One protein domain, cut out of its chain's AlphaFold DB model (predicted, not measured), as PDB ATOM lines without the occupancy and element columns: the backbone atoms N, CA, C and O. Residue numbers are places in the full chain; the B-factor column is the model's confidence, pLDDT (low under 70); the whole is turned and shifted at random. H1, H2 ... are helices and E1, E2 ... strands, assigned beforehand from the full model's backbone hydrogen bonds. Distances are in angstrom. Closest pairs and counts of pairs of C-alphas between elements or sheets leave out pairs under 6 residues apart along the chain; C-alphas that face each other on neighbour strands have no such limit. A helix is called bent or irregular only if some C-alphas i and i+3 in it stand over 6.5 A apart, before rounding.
ATOM      1  N   GLU A   7      88.741 129.880  64.224       91.81
ATOM      2  CA  GLU A   7      89.018 128.444  64.117       91.81
ATOM      3  C   GLU A   7      90.488 128.180  63.753       91.81
ATOM      4  O   GLU A   7      91.178 127.426  64.440       91.81
ATOM      5  N   GLN A   8      91.014 128.870  62.734       90.94
ATOM      6  CA  GLN A   8      92.425 128.761  62.356       90.94
ATOM      7  C   GLN A   8      93.351 129.223  63.482       90.94
ATOM      8  O   GLN A   8      94.369 128.581  63.737       90.94
ATOM      9  N   ARG A   9      93.008 130.312  64.184       95.56
ATOM     10  CA  ARG A   9      93.780 130.787  65.344       95.56
ATOM     11  C   ARG A   9      93.809 129.737  66.447       95.56
ATOM     12  O   ARG A   9      94.889 129.459  66.959       95.56
ATOM     13  N   SER A  10      92.675 129.112  66.756       94.62
ATOM     14  CA  SER A  10      92.577 128.053  67.765       94.62
ATOM     15  C   SER A  10      93.433 126.829  67.410       94.62
ATOM     16  O   SER A  10      94.207 126.341  68.241       94.62
ATOM     17  N   ILE A  11      93.389 126.385  66.147       93.00
ATOM     18  CA  ILE A  11      94.238 125.294  65.642       93.00
ATOM     19  C   ILE A  11      95.720 125.661  65.772       93.00
ATOM     20  O   ILE A  11      96.519 124.856  66.253       93.00
ATOM     21  N   ILE A  12      96.094 126.883  65.383       95.50
ATOM     22  CA  ILE A  12      97.475 127.369  65.490       95.50
ATOM     23  C   ILE A  12      97.915 127.404  66.949       95.50
ATOM     24  O   ILE A  12      98.978 126.883  67.260       95.50
ATOM     25  N   PHE A  13      97.111 127.980  67.842       97.38
ATOM     26  CA  PHE A  13      97.437 128.119  69.263       97.38
ATOM     27  C   PHE A  13      97.580 126.761  69.947       97.38
ATOM     28  O   PHE A  13      98.494 126.578  70.747       97.38
ATOM     29  N   THR A  14      96.758 125.784  69.568       95.69
ATOM     30  CA  THR A  14      96.923 124.393  70.002       95.69
ATOM     31  C   THR A  14      98.240 123.814  69.486       95.69
ATOM     32  O   THR A  14      99.052 123.327  70.268       95.69
ATOM     33  N   LYS A  15      98.499 123.920  68.176       94.62
ATOM     34  CA  LYS A  15      99.696 123.358  67.530       94.62
ATOM     35  C   LYS A  15     100.999 123.950  68.069       94.62
ATOM     36  O   LYS A  15     101.976 123.225  68.225       94.62
ATOM     37  N   VAL A  16     101.025 125.257  68.318       95.94
ATOM     38  CA  VAL A  16     102.210 125.954  68.832       95.94
ATOM     39  C   VAL A  16     102.325 125.892  70.351       95.94
ATOM     40  O   VAL A  16     103.244 126.489  70.896       95.94
ATOM     41  N   GLY A  17     101.416 125.197  71.037       96.31
ATOM     42  CA  GLY A  17     101.508 124.934  72.468       96.31
ATOM     43  C   GLY A  17     100.966 126.030  73.386       96.31
ATOM     44  O   GLY A  17     101.089 125.898  74.597       96.31
ATOM     45  N   VAL A  18     100.326 127.086  72.867       97.94
ATOM     46  CA  VAL A  18      99.742 128.168  73.695       97.94
ATOM     47  C   VAL A  18      98.726 127.615  74.694       97.94
ATOM     48  O   VAL A  18      98.700 128.051  75.840       97.94
ATOM     49  N   TYR A  19      97.908 126.646  74.281       97.19
ATOM     50  CA  TYR A  19      96.890 126.047  75.152       97.19
ATOM     51  C   TYR A  19      97.370 124.820  75.936       97.19
ATOM     52  O   TYR A  19      96.700 124.427  76.885       97.19
ATOM     53  N   SER A  20      98.492 124.205  75.555       96.38
ATOM     54  CA  SER A  20      98.957 122.945  76.152       96.38
ATOM     55  C   SER A  20     100.208 123.081  77.019       96.38
ATOM     56  O   SER A  20     100.477 122.188  77.818       96.38
ATOM     57  N   ALA A  21     100.995 124.149  76.864       96.81
ATOM     58  CA  ALA A  21     102.175 124.374  77.689       96.81
ATOM     59  C   ALA A  21     101.777 124.844  79.097       96.81
ATOM     60  O   ALA A  21     100.881 125.672  79.272       96.81
ATOM     61  N   ASN A  22     102.477 124.346  80.108       96.88
ATOM     62  CA  ASN A  22     102.233 124.666  81.506       96.88
ATOM     63  C   ASN A  22     102.594 126.122  81.818       96.88
ATOM     64  O   ASN A  22     103.583 126.664  81.321       96.88
ATOM     65  N   HIS A  23     101.819 126.729  82.713       97.69
ATOM     66  CA  HIS A  23     102.118 128.043  83.273       97.69
ATOM     67  C   HIS A  23     103.119 127.878  84.419       97.69
ATOM     68  O   HIS A  23     102.820 127.206  85.413       97.69
ATOM     69  N   ILE A  24     104.296 128.488  84.306       97.38
ATOM     70  CA  ILE A  24     105.356 128.379  85.311       97.38
ATOM     71  C   ILE A  24     105.030 129.282  86.505       97.38
ATOM     72  O   ILE A  24     104.995 130.513  86.399       97.38
ATOM     73  N   GLN A  25     104.781 128.645  87.649       97.25
ATOM     74  CA  GLN A  25     104.455 129.323  88.902       97.25
ATOM     75  C   GLN A  25     105.721 129.866  89.581       97.25
ATOM     76  O   GLN A  25     106.784 129.266  89.448       97.25
ATOM     77  N   PRO A  26     105.639 130.981  90.324       95.69
ATOM     78  CA  PRO A  26     106.705 131.391  91.233       95.69
ATOM     79  C   PRO A  26     106.964 130.335  92.332       95.69
ATOM     80  O   PRO A  26     106.017 129.676  92.765       95.69
ATOM     81  N   PRO A  27     108.207 130.199  92.835       95.62
ATOM     82  CA  PRO A  27     109.375 131.038  92.551       95.62
ATOM     83  C   PRO A  27     110.136 130.653  91.269       95.62
ATOM     84  O   PRO A  27     111.184 131.233  90.994       95.62
ATOM     85  N   GLN A  28     109.651 129.683  90.487       96.56
ATOM     86  CA  GLN A  28     110.301 129.285  89.244       96.56
ATOM     87  C   GLN A  28     110.182 130.371  88.160       96.56
ATOM     88  O   GLN A  28     109.185 131.098  88.038       96.56
ATOM     89  N   ARG A  29     111.230 130.460  87.337       97.31
ATOM     90  CA  ARG A  29     111.324 131.384  86.204       97.31
ATOM     91  C   ARG A  29     110.957 130.634  84.923       97.31
ATOM     92  O   ARG A  29     111.471 129.530  84.725       97.31
ATOM     93  N   PRO A  30     110.076 131.169  84.061       97.88
ATOM     94  CA  PRO A  30     109.844 130.569  82.759       97.88
ATOM     95  C   PRO A  30     111.127 130.643  81.931       97.88
ATOM     96  O   PRO A  30     111.882 131.615  82.008       97.88
ATOM     97  N   LYS A  31     111.383 129.603  81.142       97.94
ATOM     98  CA  LYS A  31     112.592 129.506  80.327       97.94
ATOM     99  C   LYS A  31     112.284 129.863  78.878       97.94
ATOM    100  O   LYS A  31     111.258 129.459  78.334       97.94
ATOM    101  N   ALA A  32     113.183 130.579  78.218       97.94
ATOM    102  CA  ALA A  32     113.100 130.844  76.785       97.94
ATOM    103  C   ALA A  32     114.333 130.290  76.073       97.94
ATOM    104  O   ALA A  32     115.449 130.516  76.517       97.94
ATOM    105  N   LEU A  33     114.140 129.612  74.945       97.62
ATOM    106  CA  LEU A  33     115.197 129.228  74.018       97.62
ATOM    107  C   LEU A  33     115.060 130.057  72.743       97.62
ATOM    108  O   LEU A  33     114.084 129.914  72.006       97.62
ATOM    109  N   VAL A  34     116.048 130.898  72.455       97.88
ATOM    110  CA  VAL A  34     116.099 131.701  71.230       97.88
ATOM    111  C   VAL A  34     117.163 131.132  70.299       97.88
ATOM    112  O   VAL A  34     118.336 131.035  70.649       97.88
ATOM    113  N   VAL A  35     116.765 130.733  69.093       97.31
ATOM    114  CA  VAL A  35     117.687 130.127  68.122       97.31
ATOM    115  C   VAL A  35     117.910 131.086  66.968       97.31
ATOM    116  O   VAL A  35     117.062 131.212  66.082       97.31
ATOM    117  N   PHE A  36     119.066 131.739  66.969       97.56
ATOM    118  CA  PHE A  36     119.499 132.660  65.929       97.56
ATOM    119  C   PHE A  36     120.155 131.911  64.775       97.56
ATOM    120  O   PHE A  36     120.958 131.002  64.976       97.56
ATOM    121  N   GLY A  37     119.850 132.311  63.546       96.88
ATOM    122  CA  GLY A  37     120.633 131.880  62.395       96.88
ATOM    123  C   GLY A  37     119.907 132.018  61.062       96.88
ATOM    124  O   GLY A  37     118.690 132.232  61.025       96.88
ATOM    125  N   PRO A  38     120.614 131.835  59.939       96.31
ATOM    126  CA  PRO A  38     120.038 132.002  58.611       96.31
ATOM    127  C   PRO A  38     118.876 131.050  58.305       96.31
ATOM    128  O   PRO A  38     118.672 130.021  58.968       96.31
ATOM    129  N   PRO A  39     118.069 131.343  57.272       94.56
ATOM    130  CA  PRO A  39     117.127 130.372  56.733       94.56
ATOM    131  C   PRO A  39     117.831 129.055  56.364       94.56
ATOM    132  O   PRO A  39     118.921 129.060  55.803       94.56
ATOM    133  N   SER A  40     117.188 127.919  56.651       94.44
ATOM    134  CA  SER A  40     117.661 126.575  56.261       94.44
ATOM    135  C   SER A  40     118.982 126.095  56.887       94.44
ATOM    136  O   SER A  40     119.559 125.120  56.407       94.44
ATOM    137  N   VAL A  41     119.451 126.693  57.990       95.44
ATOM    138  CA  VAL A  41     120.643 126.198  58.724       95.44
ATOM    139  C   VAL A  41     120.378 125.043  59.690       95.44
ATOM    140  O   VAL A  41     121.315 124.529  60.279       95.44
ATOM    141  N   GLY A  42     119.123 124.607  59.839       93.75
ATOM    142  CA  GLY A  42     118.767 123.504  60.744       93.75
ATOM    143  C   GLY A  42     118.288 123.936  62.134       93.75
ATOM    144  O   GLY A  42     118.272 123.113  63.041       93.75
ATOM    145  N   LYS A  43     117.847 125.197  62.293       94.44
ATOM    146  CA  LYS A  43     117.341 125.741  63.569       94.44
ATOM    147  C   LYS A  43     116.343 124.823  64.273       94.44
ATOM    148  O   LYS A  43     116.531 124.530  65.442       94.44
ATOM    149  N   SER A  44     115.313 124.358  63.564       91.12
ATOM    150  CA  SER A  44     114.250 123.535  64.154       91.12
ATOM    151  C   SER A  44     114.759 122.188  64.670       91.12
ATOM    152  O   SER A  44     114.285 121.710  65.690       91.12
ATOM    153  N   THR A  45     115.734 121.575  63.991       91.12
ATOM    154  CA  THR A  45     116.305 120.288  64.414       91.12
ATOM    155  C   THR A  45     117.029 120.439  65.744       91.12
ATOM    156  O   THR A  45     116.737 119.713  66.688       91.12
ATOM    157  N   LEU A  46     117.927 121.421  65.833       91.19
ATOM    158  CA  LEU A  46     118.702 121.630  67.049       91.19
ATOM    159  C   LEU A  46     117.858 122.212  68.187       91.19
ATOM    160  O   LEU A  46     118.057 121.848  69.342       91.19
ATOM    161  N   SER A  47     116.895 123.088  67.873       90.88
ATOM    162  CA  SER A  47     116.036 123.686  68.896       90.88
ATOM    163  C   SER A  47     115.231 122.629  69.639       90.88
ATOM    164  O   SER A  47     115.103 122.741  70.848       90.88
ATOM    165  N   MET A  48     114.750 121.578  68.967       87.50
ATOM    166  CA  MET A  48     114.052 120.468  69.626       87.50
ATOM    167  C   MET A  48     114.965 119.679  70.569       87.50
ATOM    168  O   MET A  48     114.556 119.351  71.684       87.50
ATOM    169  N   GLU A  49     116.194 119.381  70.141       89.50
ATOM    170  CA  GLU A  49     117.152 118.637  70.964       89.50
ATOM    171  C   GLU A  49     117.508 119.410  72.237       89.50
ATOM    172  O   GLU A  49     117.494 118.853  73.337       89.50
ATOM    173  N   VAL A  50     117.778 120.706  72.096       91.94
ATOM    174  CA  VAL A  50     118.144 121.569  73.219       91.94
ATOM    175  C   VAL A  50     116.936 121.889  74.099       91.94
ATOM    176  O   VAL A  50     117.043 121.822  75.320       91.94
ATOM    177  N   ALA A  51     115.765 122.151  73.513       89.75
ATOM    178  CA  ALA A  51     114.525 122.382  74.254       89.75
ATOM    179  C   ALA A  51     114.194 121.219  75.195       89.75
ATOM    180  O   ALA A  51     113.776 121.454  76.325       89.75
ATOM    181  N   LYS A  52     114.435 119.970  74.770       88.69
ATOM    182  CA  LYS A  52     114.248 118.791  75.626       88.69
ATOM    183  C   LYS A  52     115.119 118.840  76.886       88.69
ATOM    184  O   LYS A  52     114.672 118.385  77.931       88.69
ATOM    185  N   ARG A  53     116.341 119.371  76.785       90.12
ATOM    186  CA  ARG A  53     117.267 119.504  77.921       90.12
ATOM    187  C   ARG A  53     116.893 120.682  78.823       90.12
ATOM    188  O   ARG A  53     116.989 120.563  80.031       90.12
ATOM    189  N   ILE A  54     116.458 121.800  78.239       92.19
ATOM    190  CA  ILE A  54     116.181 123.040  78.983       92.19
ATOM    191  C   ILE A  54     114.813 123.007  79.678       92.19
ATOM    192  O   ILE A  54     114.687 123.491  80.801       92.19
ATOM    193  N   PHE A  55     113.776 122.479  79.022       91.44
ATOM    194  CA  PHE A  55     112.390 122.555  79.512       91.44
ATOM    195  C   PHE A  55     111.935 121.333  80.313       91.44
ATOM    196  O   PHE A  55     110.764 121.280  80.689       91.44
ATOM    197  N   ASP A  56     112.824 120.359  80.534       84.94
ATOM    198  CA  ASP A  56     112.620 119.089  81.253       84.94
ATOM    199  C   ASP A  56     111.586 118.129  80.624       84.94
ATOM    200  O   ASP A  56     111.737 116.910  80.683       84.94
ATOM    201  N   THR A  57     110.544 118.652  79.972       84.19
ATOM    202  CA  THR A  57     109.453 117.891  79.356       84.19
ATOM    203  C   THR A  57     109.286 118.273  77.882       84.19
ATOM    204  O   THR A  57     108.991 119.434  77.573       84.19
ATOM    205  N   PRO A  58     109.411 117.313  76.944       75.56
ATOM    206  CA  PRO A  58     109.052 117.533  75.547       75.56
ATOM    207  C   PRO A  58     107.599 118.018  75.430       75.56
ATOM    208  O   PRO A  58     106.691 117.384  75.955       75.56
ATOM    209  N   GLY A  59     107.373 119.140  74.744       84.69
ATOM    210  CA  GLY A  59     106.028 119.687  74.511       84.69
ATOM    211  C   GLY A  59     105.530 120.690  75.556       84.69
ATOM    212  O   GLY A  59     104.534 121.364  75.303       84.69
ATOM    213  N   ASN A  60     106.239 120.881  76.675       93.69
ATOM    214  CA  ASN A  60     105.951 121.969  77.613       93.69
ATOM    215  C   ASN A  60     106.589 123.292  77.146       93.69
ATOM    216  O   ASN A  60     107.476 123.838  77.807       93.69
ATOM    217  N   VAL A  61     106.203 123.759  75.956       96.56
ATOM    218  CA  VAL A  61     106.777 124.951  75.323       96.56
ATOM    219  C   VAL A  61     105.825 125.574  74.306       96.56
ATOM    220  O   VAL A  61     105.151 124.867  73.560       96.56
ATOM    221  N   VAL A  62     105.827 126.903  74.241       97.50
ATOM    222  CA  VAL A  62     105.172 127.678  73.189       97.50
ATOM    223  C   VAL A  62     106.170 127.990  72.072       97.50
ATOM    224  O   VAL A  62     107.188 128.654  72.286       97.50
ATOM    225  N   CYS A  63     105.879 127.532  70.858       96.75
ATOM    226  CA  CYS A  63     106.716 127.737  69.676       96.75
ATOM    227  C   CYS A  63     106.326 129.017  68.923       96.75
ATOM    228  O   CYS A  63     105.246 129.124  68.349       96.75
ATOM    229  N   VAL A  64     107.238 129.985  68.839       97.12
ATOM    230  CA  VAL A  64     107.015 131.261  68.137       97.12
ATOM    231  C   VAL A  64     107.637 131.218  66.730       97.12
ATOM    232  O   VAL A  64     108.472 132.050  66.363       97.12
ATOM    233  N   ASP A  65     107.236 130.240  65.909       94.38
ATOM    234  CA  ASP A  65     107.739 130.054  64.536       94.38
ATOM    235  C   ASP A  65     106.719 130.527  63.481       94.38
ATOM    236  O   ASP A  65     105.549 130.146  63.463       94.38
ATOM    237  N   GLY A  66     107.183 131.347  62.534       91.19
ATOM    238  CA  GLY A  66     106.362 131.775  61.401       91.19
ATOM    239  C   GLY A  66     106.020 130.638  60.438       91.19
ATOM    240  O   GLY A  66     105.055 130.760  59.684       91.19
ATOM    241  N   ASN A  67     106.785 129.541  60.444       90.81
ATOM    242  CA  ASN A  67     106.460 128.363  59.653       90.81
ATOM    243  C   ASN A  67     105.181 127.686  60.151       90.81
ATOM    244  O   ASN A  67     104.361 127.329  59.315       90.81
ATOM    245  N   ASP A  68     104.974 127.557  61.462       91.44
ATOM    246  CA  ASP A  68     103.769 126.911  61.997       91.44
ATOM    247  C   ASP A  68     102.507 127.707  61.684       91.44
ATOM    248  O   ASP A  68     101.518 127.133  61.228       91.44
ATOM    249  N   VAL A  69     102.583 129.034  61.820       92.00
ATOM    250  CA  VAL A  69     101.497 129.948  61.445       92.00
ATOM    251  C   VAL A  69     101.193 129.874  59.948       92.00
ATOM    252  O   VAL A  69     100.038 129.780  59.537       92.00
ATOM    253  N   ARG A  70     102.232 129.896  59.109       90.06
ATOM    254  CA  ARG A  70     102.088 129.780  57.654       90.06
ATOM    255  C   ARG A  70     101.501 128.431  57.241       90.06
ATOM    256  O   ARG A  70     100.733 128.367  56.282       90.06
ATOM    257  N   ASP A  71     101.859 127.370  57.953       89.12
ATOM    258  CA  ASP A  71     101.441 126.009  57.629       89.12
ATOM    259  C   ASP A  71      99.964 125.754  57.945       89.12
ATOM    260  O   ASP A  71      99.363 124.866  57.353       89.12
ATOM    261  N   ALA A  72      99.363 126.587  58.792       89.00
ATOM    262  CA  ALA A  72      97.937 126.571  59.092       89.00
ATOM    263  C   ALA A  72      97.104 127.564  58.257       89.00
ATOM    264  O   ALA A  72      95.889 127.620  58.404       89.00
ATOM    265  N   HIS A  73      97.723 128.381  57.395       90.44
ATOM    266  CA  HIS A  73      96.980 129.339  56.575       90.44
ATOM    267  C   HIS A  73      96.423 128.660  55.314       90.44
ATOM    268  O   HIS A  73      97.164 128.451  54.347       90.44
ATOM    269  N   ASP A  74      95.111 128.411  55.259       91.19
ATOM    270  CA  ASP A  74      94.452 127.675  54.161       91.19
ATOM    271  C   ASP A  74      94.805 128.196  52.772       91.19
ATOM    272  O   ASP A  74      95.141 127.430  51.873       91.19
ATOM    273  N   GLY A  75      94.762 129.518  52.580       91.38
ATOM    274  CA  GLY A  75      95.082 130.119  51.283       91.38
ATOM    275  C   GLY A  75      96.522 129.840  50.845       91.38
ATOM    276  O   GLY A  75      96.781 129.658  49.663       91.38
ATOM    277  N   PHE A  76      97.453 129.745  51.797       92.50
ATOM    278  CA  PHE A  76      98.851 129.459  51.503       92.50
ATOM    279  C   PHE A  76      99.044 127.964  51.239       92.50
ATOM    280  O   PHE A  76      99.762 127.605  50.309       92.50
ATOM    281  N   GLN A  77      98.355 127.099  51.994       92.94
ATOM    282  CA  GLN A  77      98.345 125.655  51.748       92.94
ATOM    283  C   GLN A  77      97.780 125.314  50.369       92.94
ATOM    284  O   GLN A  77      98.396 124.538  49.649       92.94
ATOM    285  N   LYS A  78      96.682 125.953  49.949       94.69
ATOM    286  CA  LYS A  78      96.107 125.773  48.604       94.69
ATOM    287  C   LYS A  78      97.093 126.153  47.502       94.69
ATOM    288  O   LYS A  78      97.228 125.422  46.528       94.69
ATOM    289  N   VAL A  79      97.818 127.260  47.669       94.44
ATOM    290  CA  VAL A  79      98.843 127.688  46.703       94.44
ATOM    291  C   VAL A  79     100.021 126.709  46.672       94.44
ATOM    292  O   VAL A  79     100.460 126.314  45.593       94.44
ATOM    293  N   ALA A  80     100.506 126.260  47.833       94.00
ATOM    294  CA  ALA A  80     101.571 125.262  47.912       94.00
ATOM    295  C   ALA A  80     101.149 123.919  47.286       94.00
ATOM    296  O   ALA A  80     101.901 123.346  46.501       94.00
ATOM    297  N   GLN A  81      99.931 123.452  47.573       96.00
ATOM    298  CA  GLN A  81      99.358 122.229  47.012       96.00
ATOM    299  C   GLN A  81      99.182 122.326  45.496       96.00
ATOM    300  O   GLN A  81      99.576 121.405  44.786       96.00
ATOM    301  N   HIS A  82      98.659 123.449  44.994       96.44
ATOM    302  CA  HIS A  82      98.565 123.706  43.558       96.44
ATOM    303  C   HIS A  82      99.947 123.630  42.894       96.44
ATOM    304  O   HIS A  82     100.089 123.008  41.844       96.44
ATOM    305  N   GLY A  83     100.977 124.200  43.529       94.81
ATOM    306  CA  GLY A  83     102.358 124.086  43.059       94.81
ATOM    307  C   GLY A  83     102.863 122.643  42.997       94.81
ATOM    308  O   GLY A  83     103.372 122.222  41.960       94.81
ATOM    309  N   LEU A  84     102.650 121.861  44.058       94.81
ATOM    310  CA  LEU A  84     103.028 120.441  44.100       94.81
ATOM    311  C   LEU A  84     102.320 119.614  43.017       94.81
ATOM    312  O   LEU A  84     102.959 118.793  42.369       94.81
ATOM    313  N   GLN A  85     101.026 119.852  42.789       96.50
ATOM    314  CA  GLN A  85     100.238 119.147  41.768       96.50
ATOM    315  C   GLN A  85     100.702 119.441  40.334       96.50
ATOM    316  O   GLN A  85     100.540 118.594  39.461       96.50
ATOM    317  N   HIS A  86     101.291 120.615  40.096       96.06
ATOM    318  CA  HIS A  86     101.694 121.078  38.764       96.06
ATOM    319  C   HIS A  86     103.216 121.197  38.600       96.06
ATOM    320  O   HIS A  86     103.683 121.834  37.660       96.06
ATOM    321  N   ASN A  87     104.000 120.603  39.508       94.19
ATOM    322  CA  ASN A  87     105.467 120.656  39.499       94.19
ATOM    323  C   ASN A  87     106.042 122.086  39.393       94.19
ATOM    324  O   ASN A  87     107.044 122.317  38.718       94.19
ATOM    325  N   LEU A  88     105.418 123.054  40.070       95.00
ATOM    326  CA  LEU A  88     105.830 124.460  40.075       95.00
ATOM    327  C   LEU A  88     105.886 125.040  41.492       95.00
ATOM    328  O   LEU A  88     105.334 124.493  42.446       95.00
ATOM    329  N   ILE A  89     106.574 126.172  41.646       94.00
ATOM    330  CA  ILE A  89     106.707 126.880  42.925       94.00
ATOM    331  C   ILE A  89     106.226 128.318  42.740       94.00
ATOM    332  O   ILE A  89     106.814 129.076  41.973       94.00
ATOM    333  N   HIS A  90     105.203 128.713  43.501       94.50
ATOM    334  CA  HIS A  90     104.726 130.100  43.552       94.50
ATOM    335  C   HIS A  90     105.671 130.940  44.412       94.50
ATOM    336  O   HIS A  90     105.616 130.914  45.646       94.50
ATOM    337  N   THR A  91     106.608 131.631  43.769       91.88
ATOM    338  CA  THR A  91     107.678 132.385  44.443       91.88
ATOM    339  C   THR A  91     107.191 133.666  45.119       91.88
ATOM    340  O   THR A  91     107.812 134.130  46.080       91.88
ATOM    341  N   ASP A  92     106.060 134.200  44.676       93.31
ATOM    342  CA  ASP A  92     105.402 135.415  45.155       93.31
ATOM    343  C   ASP A  92     104.442 135.171  46.330       93.31
ATOM    344  O   ASP A  92     104.251 136.061  47.162       93.31
ATOM    345  N   ALA A  93     103.895 133.960  46.460       92.44
ATOM    346  CA  ALA A  93     102.869 133.613  47.447       92.44
ATOM    347  C   ALA A  93     103.238 134.019  48.882       92.44
ATOM    348  O   ALA A  93     102.408 134.526  49.642       92.44
ATOM    349  N   TRP A  94     104.504 133.822  49.263       89.75
ATOM    350  CA  TRP A  94     104.990 134.206  50.587       89.75
ATOM    351  C   TRP A  94     105.121 135.721  50.757       89.75
ATOM    352  O   TRP A  94     104.809 136.243  51.826       89.75
ATOM    353  N   GLU A  95     105.575 136.435  49.728       90.81
ATOM    354  CA  GLU A  95     105.689 137.894  49.770       90.81
ATOM    355  C   GLU A  95     104.299 138.542  49.851       90.81
ATOM    356  O   GLU A  95     104.084 139.419  50.689       90.81
ATOM    357  N   ILE A  96     103.323 138.023  49.096       92.75
ATOM    358  CA  ILE A  96     101.917 138.450  49.152       92.75
ATOM    359  C   ILE A  96     101.329 138.219  50.550       92.75
ATOM    360  O   ILE A  96     100.697 139.115  51.114       92.75
ATOM    361  N   LEU A  97     101.550 137.042  51.151       91.12
ATOM    362  CA  LEU A  97     101.066 136.764  52.506       91.12
ATOM    363  C   LEU A  97     101.730 137.686  53.540       91.12
ATOM    364  O   LEU A  97     101.032 138.279  54.367       91.12
ATOM    365  N   LYS A  98     103.055 137.867  53.476       90.06
ATOM    366  CA  LYS A  98     103.789 138.778  54.372       90.06
ATOM    367  C   LYS A  98     103.298 140.218  54.283       90.06
ATOM    368  O   LYS A  98     103.189 140.866  55.322       90.06
ATOM    369  N   ALA A  99     102.977 140.707  53.084       93.44
ATOM    370  CA  ALA A  99     102.483 142.068  52.883       93.44
ATOM    371  C   ALA A  99     101.207 142.357  53.696       93.44
ATOM    372  O   ALA A  99     100.979 143.491  54.106       93.44
ATOM    373  N   THR A 100     100.419 141.324  54.016       93.12
ATOM    374  CA  THR A 100      99.210 141.469  54.842       93.12
ATOM    375  C   THR A 100      99.477 141.610  56.340       93.12
ATOM    376  O   THR A 100      98.549 141.901  57.090       93.12
ATOM    377  N   LYS A 101     100.713 141.374  56.803       93.69
ATOM    378  CA  LYS A 101     101.128 141.375  58.222       93.69
ATOM    379  C   LYS A 101     100.383 140.390  59.138       93.69
ATOM    380  O   LYS A 101     100.704 140.320  60.317       93.69
ATOM    381  N   THR A 102      99.460 139.582  58.618       92.56
ATOM    382  CA  THR A 102      98.663 138.613  59.392       92.56
ATOM    383  C   THR A 102      99.541 137.613  60.149       92.56
ATOM    384  O   THR A 102      99.343 137.405  61.341       92.56
ATOM    385  N   VAL A 103     100.567 137.060  59.491       92.75
ATOM    386  CA  VAL A 103     101.530 136.139  60.119       92.75
ATOM    387  C   VAL A 103     102.365 136.835  61.198       92.75
ATOM    388  O   VAL A 103     102.584 136.268  62.263       92.75
ATOM    389  N   GLU A 104     102.828 138.064  60.945       93.19
ATOM    390  CA  GLU A 104     103.614 138.828  61.927       93.19
ATOM    391  C   GLU A 104     102.774 139.171  63.164       93.19
ATOM    392  O   GLU A 104     103.255 139.029  64.285       93.19
ATOM    393  N   ASN A 105     101.523 139.587  62.965       94.81
ATOM    394  CA  ASN A 105     100.608 139.912  64.055       94.81
ATOM    395  C   ASN A 105     100.275 138.670  64.884       94.81
ATOM    396  O   ASN A 105     100.400 138.718  66.101       94.81
ATOM    397  N   LEU A 106      99.975 137.530  64.251       95.62
ATOM    398  CA  LEU A 106      99.687 136.310  65.007       95.62
ATOM    399  C   LEU A 106     100.910 135.800  65.782       95.62
ATOM    400  O   LEU A 106     100.768 135.342  66.910       95.62
ATOM    401  N   LYS A 107     102.130 135.933  65.237       96.31
ATOM    402  CA  LYS A 107     103.358 135.653  66.002       96.31
ATOM    403  C   LYS A 107     103.480 136.544  67.242       96.31
ATOM    404  O   LYS A 107     103.902 136.055  68.287       96.31
ATOM    405  N   LYS A 108     103.144 137.835  67.125       96.69
ATOM    406  CA  LYS A 108     103.138 138.764  68.267       96.69
ATOM    407  C   LYS A 108     102.099 138.355  69.304       96.69
ATOM    408  O   LYS A 108     102.430 138.369  70.481       96.69
ATOM    409  N   ASP A 109     100.909 137.934  68.876       97.62
ATOM    410  CA  ASP A 109      99.867 137.427  69.776       97.62
ATOM    411  C   ASP A 109     100.336 136.170  70.525       97.62
ATOM    412  O   ASP A 109     100.225 136.115  71.746       97.62
ATOM    413  N   ILE A 110     100.916 135.190  69.817       98.38
ATOM    414  CA  ILE A 110     101.464 133.956  70.412       98.38
ATOM    415  C   ILE A 110     102.536 134.293  71.454       98.38
ATOM    416  O   ILE A 110     102.493 133.788  72.573       98.38
ATOM    417  N   PHE A 111     103.480 135.169  71.101       98.56
ATOM    418  CA  PHE A 111     104.525 135.619  72.018       98.56
ATOM    419  C   PHE A 111     103.936 136.327  73.245       98.56
ATOM    420  O   PHE A 111     104.269 135.977  74.374       98.56
ATOM    421  N   ALA A 112     103.035 137.290  73.038       98.56
ATOM    422  CA  ALA A 112     102.431 138.061  74.118       98.56
ATOM    423  C   ALA A 112     101.619 137.177  75.073       98.56
ATOM    424  O   ALA A 112     101.696 137.364  76.286       98.56
ATOM    425  N   LEU A 113     100.878 136.197  74.547       98.56
ATOM    426  CA  LEU A 113     100.147 135.222  75.354       98.56
ATOM    427  C   LEU A 113     101.092 134.311  76.137       98.56
ATOM    428  O   LEU A 113     100.900 134.165  77.340       98.56
ATOM    429  N   GLY A 114     102.139 133.774  75.503       98.56
ATOM    430  CA  GLY A 114     103.136 132.947  76.190       98.56
ATOM    431  C   GLY A 114     103.838 133.696  77.330       98.56
ATOM    432  O   GLY A 114     103.954 133.177  78.441       98.56
ATOM    433  N   VAL A 115     104.207 134.962  77.099       98.56
ATOM    434  CA  VAL A 115     104.758 135.849  78.136       98.56
ATOM    435  C   VAL A 115     103.748 136.091  79.254       98.56
ATOM    436  O   VAL A 115     104.075 135.864  80.420       98.56
ATOM    437  N   LYS A 116     102.517 136.497  78.917       98.38
ATOM    438  CA  LYS A 116     101.438 136.757  79.884       98.38
ATOM    439  C   LYS A 116     101.144 135.537  80.760       98.38
ATOM    440  O   LYS A 116     100.927 135.688  81.959       98.38
ATOM    441  N   ASN A 117     101.159 134.347  80.172       98.50
ATOM    442  CA  ASN A 117     100.866 133.086  80.847       98.50
ATOM    443  C   ASN A 117     102.091 132.472  81.551       98.50
ATOM    444  O   ASN A 117     101.969 131.394  82.131       98.50
ATOM    445  N   ARG A 118     103.263 133.129  81.509       98.25
ATOM    446  CA  ARG A 118     104.540 132.611  82.034       98.25
ATOM    447  C   ARG A 118     104.857 131.196  81.529       98.25
ATOM    448  O   ARG A 118     105.201 130.318  82.312       98.25
ATOM    449  N   GLN A 119     104.711 130.952  80.232       98.25
ATOM    450  CA  GLN A 119     105.001 129.650  79.622       98.25
ATOM    451  C   GLN A 119     106.440 129.604  79.100       98.25
ATOM    452  O   GLN A 119     107.008 130.627  78.735       98.25
ATOM    453  N   ASN A 120     107.040 128.417  79.004       98.12
ATOM    454  CA  ASN A 120     108.333 128.301  78.328       98.12
ATOM    455  C   ASN A 120     108.200 128.676  76.844       98.12
ATOM    456  O   ASN A 120     107.194 128.341  76.216       98.12
ATOM    457  N   LEU A 121     109.217 129.315  76.260       98.00
ATOM    458  CA  LEU A 121     109.188 129.786  74.868       98.00
ATOM    459  C   LEU A 121     110.309 129.161  74.028       98.00
ATOM    460  O   LEU A 121     111.450 129.094  74.468       98.00
ATOM    461  N   ASN A 122     110.017 128.781  72.783       97.38
ATOM    462  CA  ASN A 122     111.018 128.425  71.769       97.38
ATOM    463  C   ASN A 122     110.863 129.347  70.555       97.38
ATOM    464  O   ASN A 122     109.819 129.355  69.900       97.38
ATOM    465  N   ILE A 123     111.894 130.139  70.263       97.44
ATOM    466  CA  ILE A 123     111.833 131.251  69.312       97.44
ATOM    467  C   ILE A 123     112.935 131.103  68.255       97.44
ATOM    468  O   ILE A 123     114.055 131.590  68.433       97.44
ATOM    469  N   PRO A 124     112.644 130.459  67.111       96.69
ATOM    470  CA  PRO A 124     113.531 130.490  65.958       96.69
ATOM    471  C   PRO A 124     113.527 131.884  65.318       96.69
ATOM    472  O   PRO A 124     112.493 132.360  64.844       96.69
ATOM    473  N   GLU A 125     114.694 132.518  65.230       96.56
ATOM    474  CA  GLU A 125     114.842 133.879  64.718       96.56
ATOM    475  C   GLU A 125     115.958 133.957  63.664       96.56
ATOM    476  O   GLU A 125     117.023 133.353  63.778       96.56
ATOM    477  N   CYS A 126     115.691 134.674  62.573       96.19
ATOM    478  CA  CYS A 126     116.674 134.921  61.518       96.19
ATOM    479  C   CYS A 126     117.483 136.198  61.762       96.19
ATOM    480  O   CYS A 126     118.399 136.469  60.990       96.19
ATOM    481  N   ALA A 127     117.125 136.983  62.781       95.88
ATOM    482  CA  ALA A 127     117.842 138.169  63.243       95.88
ATOM    483  C   ALA A 127     118.111 139.196  62.129       95.88
ATOM    484  O   ALA A 127     119.102 139.908  62.149       95.88
ATOM    485  N   LEU A 128     117.200 139.317  61.157       96.44
ATOM    486  CA  LEU A 128     117.360 140.251  60.029       96.44
ATOM    487  C   LEU A 128     117.388 141.726  60.451       96.44
ATOM    488  O   LEU A 128     117.796 142.578  59.668       96.44
ATOM    489  N   LYS A 129     116.867 142.024  61.643       96.56
ATOM    490  CA  LYS A 129     116.833 143.351  62.264       96.56
ATOM    491  C   LYS A 129     117.138 143.179  63.755       96.56
ATOM    492  O   LYS A 129     116.185 142.945  64.512       96.56
ATOM    493  N   PRO A 130     118.415 143.206  64.170       96.50
ATOM    494  CA  PRO A 130     118.818 142.957  65.556       96.50
ATOM    495  C   PRO A 130     118.066 143.816  66.578       96.50
ATOM    496  O   PRO A 130     117.673 143.332  67.631       96.50
ATOM    497  N   GLU A 131     117.704 145.049  66.231       97.06
ATOM    498  CA  GLU A 131     116.969 145.969  67.108       97.06
ATOM    499  C   GLU A 131     115.582 145.435  67.485       97.06
ATOM    500  O   GLU A 131     115.073 145.702  68.575       97.06
ATOM    501  N   ARG A 132     114.937 144.671  66.591       96.38
ATOM    502  CA  ARG A 132     113.664 144.000  66.905       96.38
ATOM    503  C   ARG A 132     113.876 142.843  67.871       96.38
ATOM    504  O   ARG A 132     113.026 142.624  68.730       96.38
ATOM    505  N   VAL A 133     114.993 142.133  67.726       97.88
ATOM    506  CA  VAL A 133     115.381 141.050  68.630       97.88
ATOM    507  C   VAL A 133     115.657 141.616  70.017       97.88
ATOM    508  O   VAL A 133     115.063 141.136  70.973       97.88
ATOM    509  N   TYR A 134     116.447 142.684  70.139       98.25
ATOM    510  CA  TYR A 134     116.758 143.298  71.436       98.25
ATOM    511  C   TYR A 134     115.501 143.732  72.189       98.25
ATOM    512  O   TYR A 134     115.343 143.394  73.356       98.25
ATOM    513  N   LYS A 135     114.535 144.356  71.504       98.19
ATOM    514  CA  LYS A 135     113.239 144.703  72.113       98.19
ATOM    515  C   LYS A 135     112.464 143.483  72.620       98.19
ATOM    516  O   LYS A 135     111.791 143.577  73.640       98.19
ATOM    517  N   MET A 136     112.530 142.355  71.912       98.31
ATOM    518  CA  MET A 136     111.917 141.099  72.351       98.31
ATOM    519  C   MET A 136     112.644 140.522  73.577       98.31
ATOM    520  O   MET A 136     111.982 140.099  74.523       98.31
ATOM    521  N   LEU A 137     113.982 140.542  73.592       98.50
ATOM    522  CA  LEU A 137     114.788 140.085  74.732       98.50
ATOM    523  C   LEU A 137     114.538 140.943  75.980       98.50
ATOM    524  O   LEU A 137     114.314 140.401  77.055       98.50
ATOM    525  N   GLU A 138     114.465 142.268  75.836       98.44
ATOM    526  CA  GLU A 138     114.112 143.186  76.929       98.44
ATOM    527  C   GLU A 138     112.718 142.909  77.505       98.44
ATOM    528  O   GLU A 138     112.507 143.031  78.711       98.44
ATOM    529  N   GLN A 139     111.745 142.547  76.661       98.50
ATOM    530  CA  GLN A 139     110.407 142.169  77.126       98.50
ATOM    531  C   GLN A 139     110.438 140.876  77.947       98.50
ATOM    532  O   GLN A 139     109.777 140.805  78.981       98.50
ATOM    533  N   MET A 140     111.223 139.882  77.524       98.56
ATOM    534  CA  MET A 140     111.399 138.633  78.273       98.56
ATOM    535  C   MET A 140     112.170 138.850  79.582       98.56
ATOM    536  O   MET A 140     111.756 138.333  80.617       98.56
ATOM    537  N   GLU A 141     113.223 139.672  79.575       98.38
ATOM    538  CA  GLU A 141     113.971 140.057  80.781       98.38
ATOM    539  C   GLU A 141     113.052 140.750  81.802       98.38
ATOM    540  O   GLU A 141     113.018 140.356  82.966       98.38
ATOM    541  N   LYS A 142     112.217 141.704  81.362       98.31
ATOM    542  CA  LYS A 142     111.206 142.364  82.215       98.31
ATOM    543  C   LYS A 142     110.130 141.411  82.737       98.31
ATOM    544  O   LYS A 142     109.562 141.667  83.794       98.31
ATOM    545  N   ALA A 143     109.840 140.339  82.006       98.25
ATOM    546  CA  ALA A 143     108.906 139.293  82.413       98.25
ATOM    547  C   ALA A 143     109.565 138.189  83.270       98.25
ATOM    548  O   ALA A 143     108.926 137.171  83.553       98.25
ATOM    549  N   ASP A 144     110.814 138.401  83.697       98.06
ATOM    550  CA  ASP A 144     111.606 137.497  84.531       98.06
ATOM    551  C   ASP A 144     111.834 136.109  83.907       98.06
ATOM    552  O   ASP A 144     111.754 135.072  84.568       98.06
ATOM    553  N   TYR A 145     112.123 136.082  82.608       98.50
ATOM    554  CA  TYR A 145     112.546 134.855  81.941       98.50
ATOM    555  C   TYR A 145     114.009 134.515  82.237       98.50
ATOM    556  O   TYR A 145     114.888 135.380  82.293       98.50
ATOM    557  N   GLU A 146     114.276 133.220  82.344       97.88
ATOM    558  CA  GLU A 146     115.604 132.651  82.147       97.88
ATOM    559  C   GLU A 146     115.782 132.348  80.655       97.88
ATOM    560  O   GLU A 146     115.124 131.478  80.086       97.88
ATOM    561  N   MET A 147     116.632 133.108  79.983       98.25
ATOM    562  CA  MET A 147     116.806 133.040  78.542       98.25
ATOM    563  C   MET A 147     118.069 132.266  78.191       98.25
ATOM    564  O   MET A 147     119.147 132.506  78.727       98.25
ATOM    565  N   HIS A 148     117.944 131.403  77.195       97.62
ATOM    566  CA  HIS A 148     118.997 130.597  76.597       97.62
ATOM    567  C   HIS A 148     119.069 130.903  75.104       97.62
ATOM    568  O   HIS A 148     118.033 131.105  74.463       97.62
ATOM    569  N   ALA A 149     120.270 130.912  74.529       97.12
ATOM    570  CA  ALA A 149     120.442 131.136  73.099       97.12
ATOM    571  C   ALA A 149     121.339 130.115  72.423       97.12
ATOM    572  O   ALA A 149     122.341 129.664  72.973       97.12
ATOM    573  N   ILE A 150     121.011 129.844  71.162       95.88
ATOM    574  CA  ILE A 150     121.895 129.153  70.234       95.88
ATOM    575  C   ILE A 150     122.073 130.040  69.012       95.88
ATOM    576  O   ILE A 150     121.094 130.464  68.401       95.88
ATOM    577  N   CYS A 151     123.320 130.275  68.624       95.62
ATOM    578  CA  CYS A 151     123.641 130.899  67.348       95.62
ATOM    579  C   CYS A 151     124.091 129.812  66.377       95.62
ATOM    580  O   CYS A 151     124.979 129.027  66.696       95.62
ATOM    581  N   LEU A 152     123.466 129.750  65.205       94.94
ATOM    582  CA  LEU A 152     123.768 128.767  64.174       94.94
ATOM    583  C   LEU A 152     124.179 129.432  62.878       94.94
ATOM    584  O   LEU A 152     123.526 130.353  62.384       94.94
ATOM    585  N   TRP A 153     125.219 128.872  62.283       92.25
ATOM    586  CA  TRP A 153     125.731 129.251  60.982       92.25
ATOM    587  C   TRP A 153     126.038 127.995  60.172       92.25
ATOM    588  O   TRP A 153     126.295 126.916  60.701       92.25
ATOM    589  N   ALA A 154     125.975 128.142  58.856       94.12
ATOM    590  CA  ALA A 154     126.427 127.136  57.913       94.12
ATOM    591  C   ALA A 154     126.940 127.850  56.656       94.12
ATOM    592  O   ALA A 154     126.493 128.969  56.383       94.12
ATOM    593  N   PRO A 155     127.824 127.213  55.870       96.06
ATOM    594  CA  PRO A 155     128.155 127.696  54.536       96.06
ATOM    595  C   PRO A 155     126.893 127.913  53.694       96.06
ATOM    596  O   PRO A 155     125.920 127.150  53.807       96.06
ATOM    597  N   LEU A 156     126.910 128.950  52.852       96.19
ATOM    598  CA  LEU A 156     125.765 129.335  52.027       96.19
ATOM    599  C   LEU A 156     125.322 128.171  51.139       96.19
ATOM    600  O   LEU A 156     124.128 127.901  51.036       96.19
ATOM    601  N   GLU A 157     126.270 127.448  50.555       97.25
ATOM    602  CA  GLU A 157     126.052 126.315  49.656       97.25
ATOM    603  C   GLU A 157     125.256 125.212  50.365       97.25
ATOM    604  O   GLU A 157     124.242 124.731  49.853       97.25
ATOM    605  N   ALA A 158     125.640 124.883  51.602       96.38
ATOM    606  CA  ALA A 158     124.951 123.886  52.415       96.38
ATOM    607  C   ALA A 158     123.531 124.345  52.802       96.38
ATOM    608  O   ALA A 158     122.574 123.565  52.750       96.38
ATOM    609  N   ALA A 159     123.362 125.621  53.167       96.06
ATOM    610  CA  ALA A 159     122.048 126.190  53.468       96.06
ATOM    611  C   ALA A 159     121.140 126.248  52.226       96.06
ATOM    612  O   ALA A 159     119.941 125.968  52.328       96.06
ATOM    613  N   GLN A 160     121.702 126.559  51.057       96.00
ATOM    614  CA  GLN A 160     121.002 126.571  49.774       96.00
ATOM    615  C   GLN A 160     120.557 125.172  49.366       96.00
ATOM    616  O   GLN A 160     119.393 124.999  49.002       96.00
ATOM    617  N   GLN A 161     121.435 124.173  49.465       96.44
ATOM    618  CA  GLN A 161     121.099 122.785  49.155       96.44
ATOM    619  C   GLN A 161     119.916 122.309  50.011       96.44
ATOM    620  O   GLN A 161     118.904 121.851  49.475       96.44
ATOM    621  N   ARG A 162     119.981 122.513  51.335       95.19
ATOM    622  CA  ARG A 162     118.871 122.188  52.250       95.19
ATOM    623  C   ARG A 162     117.603 122.983  51.931       95.19
ATOM    624  O   ARG A 162     116.504 122.430  51.945       95.19
ATOM    625  N   GLY A 163     117.749 124.271  51.624       94.38
ATOM    626  CA  GLY A 163     116.648 125.158  51.254       94.38
ATOM    627  C   GLY A 163     115.914 124.710  49.993       94.38
ATOM    628  O   GLY A 163     114.686 124.656  49.999       94.38
ATOM    629  N   ARG A 164     116.648 124.322  48.944       94.50
ATOM    630  CA  ARG A 164     116.091 123.798  47.686       94.50
ATOM    631  C   ARG A 164     115.350 122.482  47.904       94.50
ATOM    632  O   ARG A 164     114.206 122.364  47.476       94.50
ATOM    633  N   ILE A 165     115.943 121.539  48.640       93.94
ATOM    634  CA  ILE A 165     115.288 120.262  48.977       93.94
ATOM    635  C   ILE A 165     113.974 120.512  49.727       93.94
ATOM    636  O   ILE A 165     112.942 119.938  49.384       93.94
ATOM    637  N   ARG A 166     113.982 121.404  50.727       91.94
ATOM    638  CA  ARG A 166     112.763 121.790  51.454       91.94
ATOM    639  C   ARG A 166     111.740 122.460  50.536       91.94
ATOM    640  O   ARG A 166     110.551 122.200  50.684       91.94
ATOM    641  N   SER A 167     112.192 123.309  49.615       92.38
ATOM    642  CA  SER A 167     111.324 124.018  48.675       92.38
ATOM    643  C   SER A 167     110.558 123.056  47.780       92.38
ATOM    644  O   SER A 167     109.350 123.217  47.628       92.38
ATOM    645  N   LEU A 168     111.244 122.038  47.254       91.31
ATOM    646  CA  LEU A 168     110.637 120.985  46.439       91.31
ATOM    647  C   LEU A 168     109.668 120.128  47.259       91.31
ATOM    648  O   LEU A 168     108.530 119.937  46.851       91.31
ATOM    649  N   LYS A 169     110.078 119.675  48.452       91.88
ATOM    650  CA  LYS A 169     109.238 118.816  49.307       91.88
ATOM    651  C   LYS A 169     107.973 119.507  49.819       91.88
ATOM    652  O   LYS A 169     106.959 118.851  50.010       91.88
ATOM    653  N   ALA A 170     108.049 120.805  50.106       90.69
ATOM    654  CA  ALA A 170     106.965 121.534  50.759       90.69
ATOM    655  C   ALA A 170     106.168 122.450  49.818       90.69
ATOM    656  O   ALA A 170     105.227 123.086  50.285       90.69
ATOM    657  N   GLY A 171     106.572 122.594  48.549       90.44
ATOM    658  CA  GLY A 171     105.976 123.562  47.618       90.44
ATOM    659  C   GLY A 171     106.196 125.024  48.036       90.44
ATOM    660  O   GLY A 171     105.368 125.885  47.754       90.44
ATOM    661  N   LYS A 172     107.281 125.318  48.769       89.56
ATOM    662  CA  LYS A 172     107.523 126.626  49.412       89.56
ATOM    663  C   LYS A 172     108.818 127.247  48.924       89.56
ATOM    664  O   LYS A 172     109.883 126.749  49.270       89.56
ATOM    665  N   ALA A 173     108.734 128.378  48.234       91.06
ATOM    666  CA  ALA A 173     109.908 129.057  47.700       91.06
ATOM    667  C   ALA A 173     110.994 129.316  48.756       91.06
ATOM    668  O   ALA A 173     110.746 129.869  49.833       91.06
ATOM    669  N   TYR A 174     112.224 128.934  48.414       91.94
ATOM    670  CA  TYR A 174     113.425 129.284  49.158       91.94
ATOM    671  C   TYR A 174     114.119 130.482  48.506       91.94
ATOM    672  O   TYR A 174     114.247 130.547  47.286       91.94
ATOM    673  N   SER A 175     114.610 131.413  49.325       91.19
ATOM    674  CA  SER A 175     115.378 132.564  48.856       91.19
ATOM    675  C   SER A 175     116.675 132.708  49.658       91.19
ATOM    676  O   SER A 175     116.607 132.873  50.880       91.19
ATOM    677  N   PRO A 176     117.853 132.691  49.004       93.12
ATOM    678  CA  PRO A 176     119.134 132.869  49.682       93.12
ATOM    679  C   PRO A 176     119.433 134.332  50.032       93.12
ATOM    680  O   PRO A 176     120.378 134.586  50.774       93.12
ATOM    681  N   LYS A 177     118.628 135.297  49.553       94.75
ATOM    682  CA  LYS A 177     118.878 136.747  49.700       94.75
ATOM    683  C   LYS A 177     119.048 137.210  51.151       94.75
ATOM    684  O   LYS A 177     119.671 138.226  51.416       94.75
ATOM    685  N   PHE A 178     118.486 136.453  52.088       94.12
ATOM    686  CA  PHE A 178     118.517 136.756  53.512       94.12
ATOM    687  C   PHE A 178     119.643 136.050  54.270       94.12
ATOM    688  O   PHE A 178     119.803 136.303  55.455       94.12
ATOM    689  N   HIS A 179     120.429 135.184  53.624       96.31
ATOM    690  CA  HIS A 179     121.447 134.395  54.316       96.31
ATOM    691  C   HIS A 179     122.538 135.268  54.945       96.31
ATOM    692  O   HIS A 179     122.734 135.211  56.153       96.31
ATOM    693  N   GLY A 180     123.205 136.104  54.139       96.88
ATOM    694  CA  GLY A 180     124.259 137.012  54.606       96.88
ATOM    695  C   GLY A 180     123.783 137.962  55.712       96.88
ATOM    696  O   GLY A 180     124.348 137.917  56.803       96.88
ATOM    697  N   PRO A 181     122.705 138.744  55.493       97.00
ATOM    698  CA  PRO A 181     122.148 139.616  56.528       97.00
ATOM    699  C   PRO A 181     121.783 138.877  57.824       97.00
ATOM    700  O   PRO A 181     122.030 139.388  58.910       97.00
ATOM    701  N   SER A 182     121.246 137.655  57.730       97.00
ATOM    702  CA  SER A 182     120.963 136.831  58.910       97.00
ATOM    703  C   SER A 182     122.211 136.340  59.637       97.00
ATOM    704  O   SER A 182     122.164 136.215  60.856       97.00
ATOM    705  N   CYS A 183     123.308 136.041  58.932       97.06
ATOM    706  CA  CYS A 183     124.574 135.700  59.585       97.06
ATOM    707  C   CYS A 183     125.086 136.875  60.422       97.06
ATOM    708  O   CYS A 183     125.414 136.679  61.587       97.06
ATOM    709  N   VAL A 184     125.103 138.084  59.846       97.00
ATOM    710  CA  VAL A 184     125.538 139.305  60.546       97.00
ATOM    711  C   VAL A 184     124.677 139.537  61.784       97.00
ATOM    712  O   VAL A 184     125.198 139.596  62.892       97.00
ATOM    713  N   GLY A 185     123.352 139.534  61.625       97.38
ATOM    714  CA  GLY A 185     122.455 139.751  62.756       97.38
ATOM    715  C   GLY A 185     122.529 138.663  63.832       97.38
ATOM    716  O   GLY A 185     122.370 138.962  65.013       97.38
ATOM    717  N   ALA A 186     122.801 137.405  63.462       96.81
ATOM    718  CA  ALA A 186     123.026 136.336  64.434       96.81
ATOM    719  C   ALA A 186     124.322 136.551  65.235       96.81
ATOM    720  O   ALA A 186     124.321 136.329  66.443       96.81
ATOM    721  N   VAL A 187     125.397 137.016  64.590       96.88
ATOM    722  CA  VAL A 187     126.654 137.383  65.264       96.88
ATOM    723  C   VAL A 187     126.444 138.575  66.199       96.88
ATOM    724  O   VAL A 187     126.880 138.524  67.345       96.88
ATOM    725  N   ASP A 188     125.711 139.600  65.765       97.62
ATOM    726  CA  ASP A 188     125.377 140.752  66.613       97.62
ATOM    727  C   ASP A 188     124.588 140.319  67.858       97.62
ATOM    728  O   ASP A 188     124.911 140.713  68.982       97.62
ATOM    729  N   CYS A 189     123.600 139.433  67.682       97.62
ATOM    730  CA  CYS A 189     122.843 138.861  68.796       97.62
ATOM    731  C   CYS A 189     123.736 138.029  69.729       97.62
ATOM    732  O   CYS A 189     123.561 138.104  70.944       97.62
ATOM    733  N   ALA A 190     124.708 137.282  69.194       96.81
ATOM    734  CA  ALA A 190     125.670 136.522  69.991       96.81
ATOM    735  C   ALA A 190     126.539 137.442  70.863       96.81
ATOM    736  O   ALA A 190     126.707 137.187  72.057       96.81
ATOM    737  N   TRP A 191     127.045 138.539  70.292       97.56
ATOM    738  CA  TRP A 191     127.827 139.536  71.027       97.56
ATOM    739  C   TRP A 191     127.011 140.226  72.113       97.56
ATOM    740  O   TRP A 191     127.491 140.371  73.238       97.56
ATOM    741  N   HIS A 192     125.770 140.609  71.803       97.56
ATOM    742  CA  HIS A 192     124.848 141.153  72.796       97.56
ATOM    743  C   HIS A 192     124.642 140.173  73.957       97.56
ATOM    744  O   HIS A 192     124.751 140.559  75.121       97.56
ATOM    745  N   TRP A 193     124.402 138.897  73.643       97.56
ATOM    746  CA  TRP A 193     124.213 137.843  74.636       97.56
ATOM    747  C   TRP A 193     125.442 137.669  75.530       97.56
ATOM    748  O   TRP A 193     125.329 137.646  76.754       97.56
ATOM    749  N   HIS A 194     126.629 137.597  74.921       96.88
ATOM    750  CA  HIS A 194     127.894 137.476  75.638       96.88
ATOM    751  C   HIS A 194     128.127 138.664  76.576       96.88
ATOM    752  O   HIS A 194     128.459 138.471  77.744       96.88
ATOM    753  N   LYS A 195     127.888 139.887  76.092       98.00
ATOM    754  CA  LYS A 195     128.003 141.108  76.893       98.00
ATOM    755  C   LYS A 195     127.076 141.077  78.111       98.00
ATOM    756  O   LYS A 195     127.533 141.351  79.213       98.00
ATOM    757  N   LYS A 196     125.813 140.677  77.941       98.00
ATOM    758  CA  LYS A 196     124.843 140.567  79.047       98.00
ATOM    759  C   LYS A 196     125.264 139.561  80.120       98.00
ATOM    760  O   LYS A 196     125.056 139.821  81.304       98.00
ATOM    761  N   ILE A 197     125.877 138.446  79.718       96.94
ATOM    762  CA  ILE A 197     126.456 137.469  80.654       96.94
ATOM    763  C   ILE A 197     127.636 138.087  81.419       96.94
ATOM    764  O   ILE A 197     127.693 137.967  82.639       96.94
ATOM    765  N   GLN A 198     128.550 138.780  80.730       97.19
ATOM    766  CA  GLN A 198     129.698 139.454  81.360       97.19
ATOM    767  C   GLN A 198     129.274 140.565  82.331       97.19
ATOM    768  O   GLN A 198     129.905 140.764  83.364       97.19
ATOM    769  N   GLU A 199     128.171 141.253  82.037       97.88
ATOM    770  CA  GLU A 199     127.548 142.247  82.922       97.88
ATOM    771  C   GLU A 199     126.838 141.618  84.139       97.88
ATOM    772  O   GLU A 199     126.297 142.336  84.978       97.88
ATOM    773  N   GLY A 200     126.824 140.286  84.254       97.12
ATOM    774  CA  GLY A 200     126.227 139.572  85.380       97.12
ATOM    775  C   GLY A 200     124.700 139.498  85.332       97.12
ATOM    776  O   GLY A 200     124.069 139.279  86.371       97.12
ATOM    777  N   SER A 201     124.076 139.679  84.159       97.50
ATOM    778  CA  SER A 201     122.623 139.519  84.054       97.50
ATOM    779  C   SER A 201     122.220 138.086  84.395       97.50
ATOM    780  O   SER A 201     122.683 137.122  83.792       97.50
ATOM    781  N   ARG A 202     121.279 137.948  85.333       96.69
ATOM    782  CA  ARG A 202     120.705 136.652  85.732       96.69
ATOM    783  C   ARG A 202     119.721 136.104  84.697       96.69
ATOM    784  O   ARG A 202     119.265 134.972  84.831       96.69
ATOM    785  N   ALA A 203     119.333 136.913  83.712       97.69
ATOM    786  CA  ALA A 203     118.363 136.526  82.697       97.69
ATOM    787  C   ALA A 203     119.004 135.840  81.486       97.69
ATOM    788  O   ALA A 203     118.296 135.144  80.773       97.69
ATOM    789  N   TYR A 204     120.306 136.010  81.246       98.12
ATOM    790  CA  TYR A 204     120.993 135.451  80.081       98.12
ATOM    791  C   TYR A 204     121.864 134.273  80.511       98.12
ATOM    792  O   TYR A 204     122.778 134.428  81.317       98.12
ATOM    793  N   CYS A 205     121.593 133.097  79.956       96.19
ATOM    794  CA  CYS A 205     122.254 131.847  80.310       96.19
ATOM    795  C   CYS A 205     122.953 131.214  79.100       96.19
ATOM    796  O   CYS A 205     122.618 131.481  77.938       96.19
ATOM    797  N   SER A 206     123.945 130.373  79.394       89.81
ATOM    798  CA  SER A 206     124.564 129.473  78.421       89.81
ATOM    799  C   SER A 206     123.766 128.175  78.345       89.81
ATOM    800  O   SER A 206     123.355 127.640  79.369       89.81
TER     801      SER A 206
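This is residues 7 to 206 of the 209 residues of the protein "Hypothetical protein" of Symbiodinium sp. KB8 (UniProt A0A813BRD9). Look first for a small parallel sheet, E2 E1 E3, covered by H2 on one face and by the long helix H9 on the other, with H6 and H7 grazing it. H4, H5 and H8 lie beyond the sheet at one end of the long axis, H3 lies between H4 and H6, and H1 lies by H3. The 200 printed residues hold nine named helices and three named strands, in the order H1 E1 H2 H3 H4 H5 H6 E2 H7 E3 H8 H9; the class is mostly helix. The whole is compact, with a radius of gyration of the C-alphas of 17.1 A and spans of 55 by 39 by 28 A.

Find C-alpha 31 at (112.592, 129.506, 80.327); there E1 begins, residues 31 to 36, with E2 at 121 to 125 and E3 at 146 to 151, 16.9 A long. H2 is residues 43 to 54, H7 130 to 142, and H6 102 to 116, 20.8 A long. H9, residues 176 to 198, runs 34.0 A to C-alpha 198 at (129.698, 139.454, 81.360); it is irregular, C-alphas 177 and 180 being 7.3 A apart, with a kink of 26 degrees near residue 183. H8 is 156 to 170, 20.4 A long. H1 is 7 to 15, H3 66 to 71, H4 74 to 85 and H5 93 to 99.

Start at E1, the inner strand: N 34 and O 148 of E3 are 2.8 A apart, and N 123 of E2 and O 33 are 2.8 A apart, both within hydrogen-bond range. E1, H2 to H6 and E2 form a strand-helix-strand unit, two parallel neighbour strands with helices between; E2, H7, E3 form a split one, with E1 between its strands and a right-handed crossover. H2 runs along the strands at a height over the sheet of 9.0 A. On the opposite face H9 runs slantwise to them at 7.7 A. H7 touches H9, closest at C-alphas 130 and 185, 5.6 A. H3 touches H6, closest at C-alphas 69 and 103, 6.3 A. H4 and H5 form a helical hairpin at a shallow tilt of 22 degrees, closest at C-alphas 76 and 93, 7.1 A. With 3 pairs of C-alphas within 8 A each, H1 and H3, H4 and H8, and H8 and H9 only just touch; their closest C-alphas are 12 and 69, 80 and 170, and 160 and 176. Every O i to N i+4 pair is within hydrogen-bond range in H1 and H3 to H8, against 6 of 8 in H2 and 17 of 19 in H9.

The C-alphas farthest apart are those of His 86 and Gly 200, 55.8 A. The printed part has no cut. The links H1 to E1 and H2 to H3 are long. No printed residue is under 70 in pLDDT.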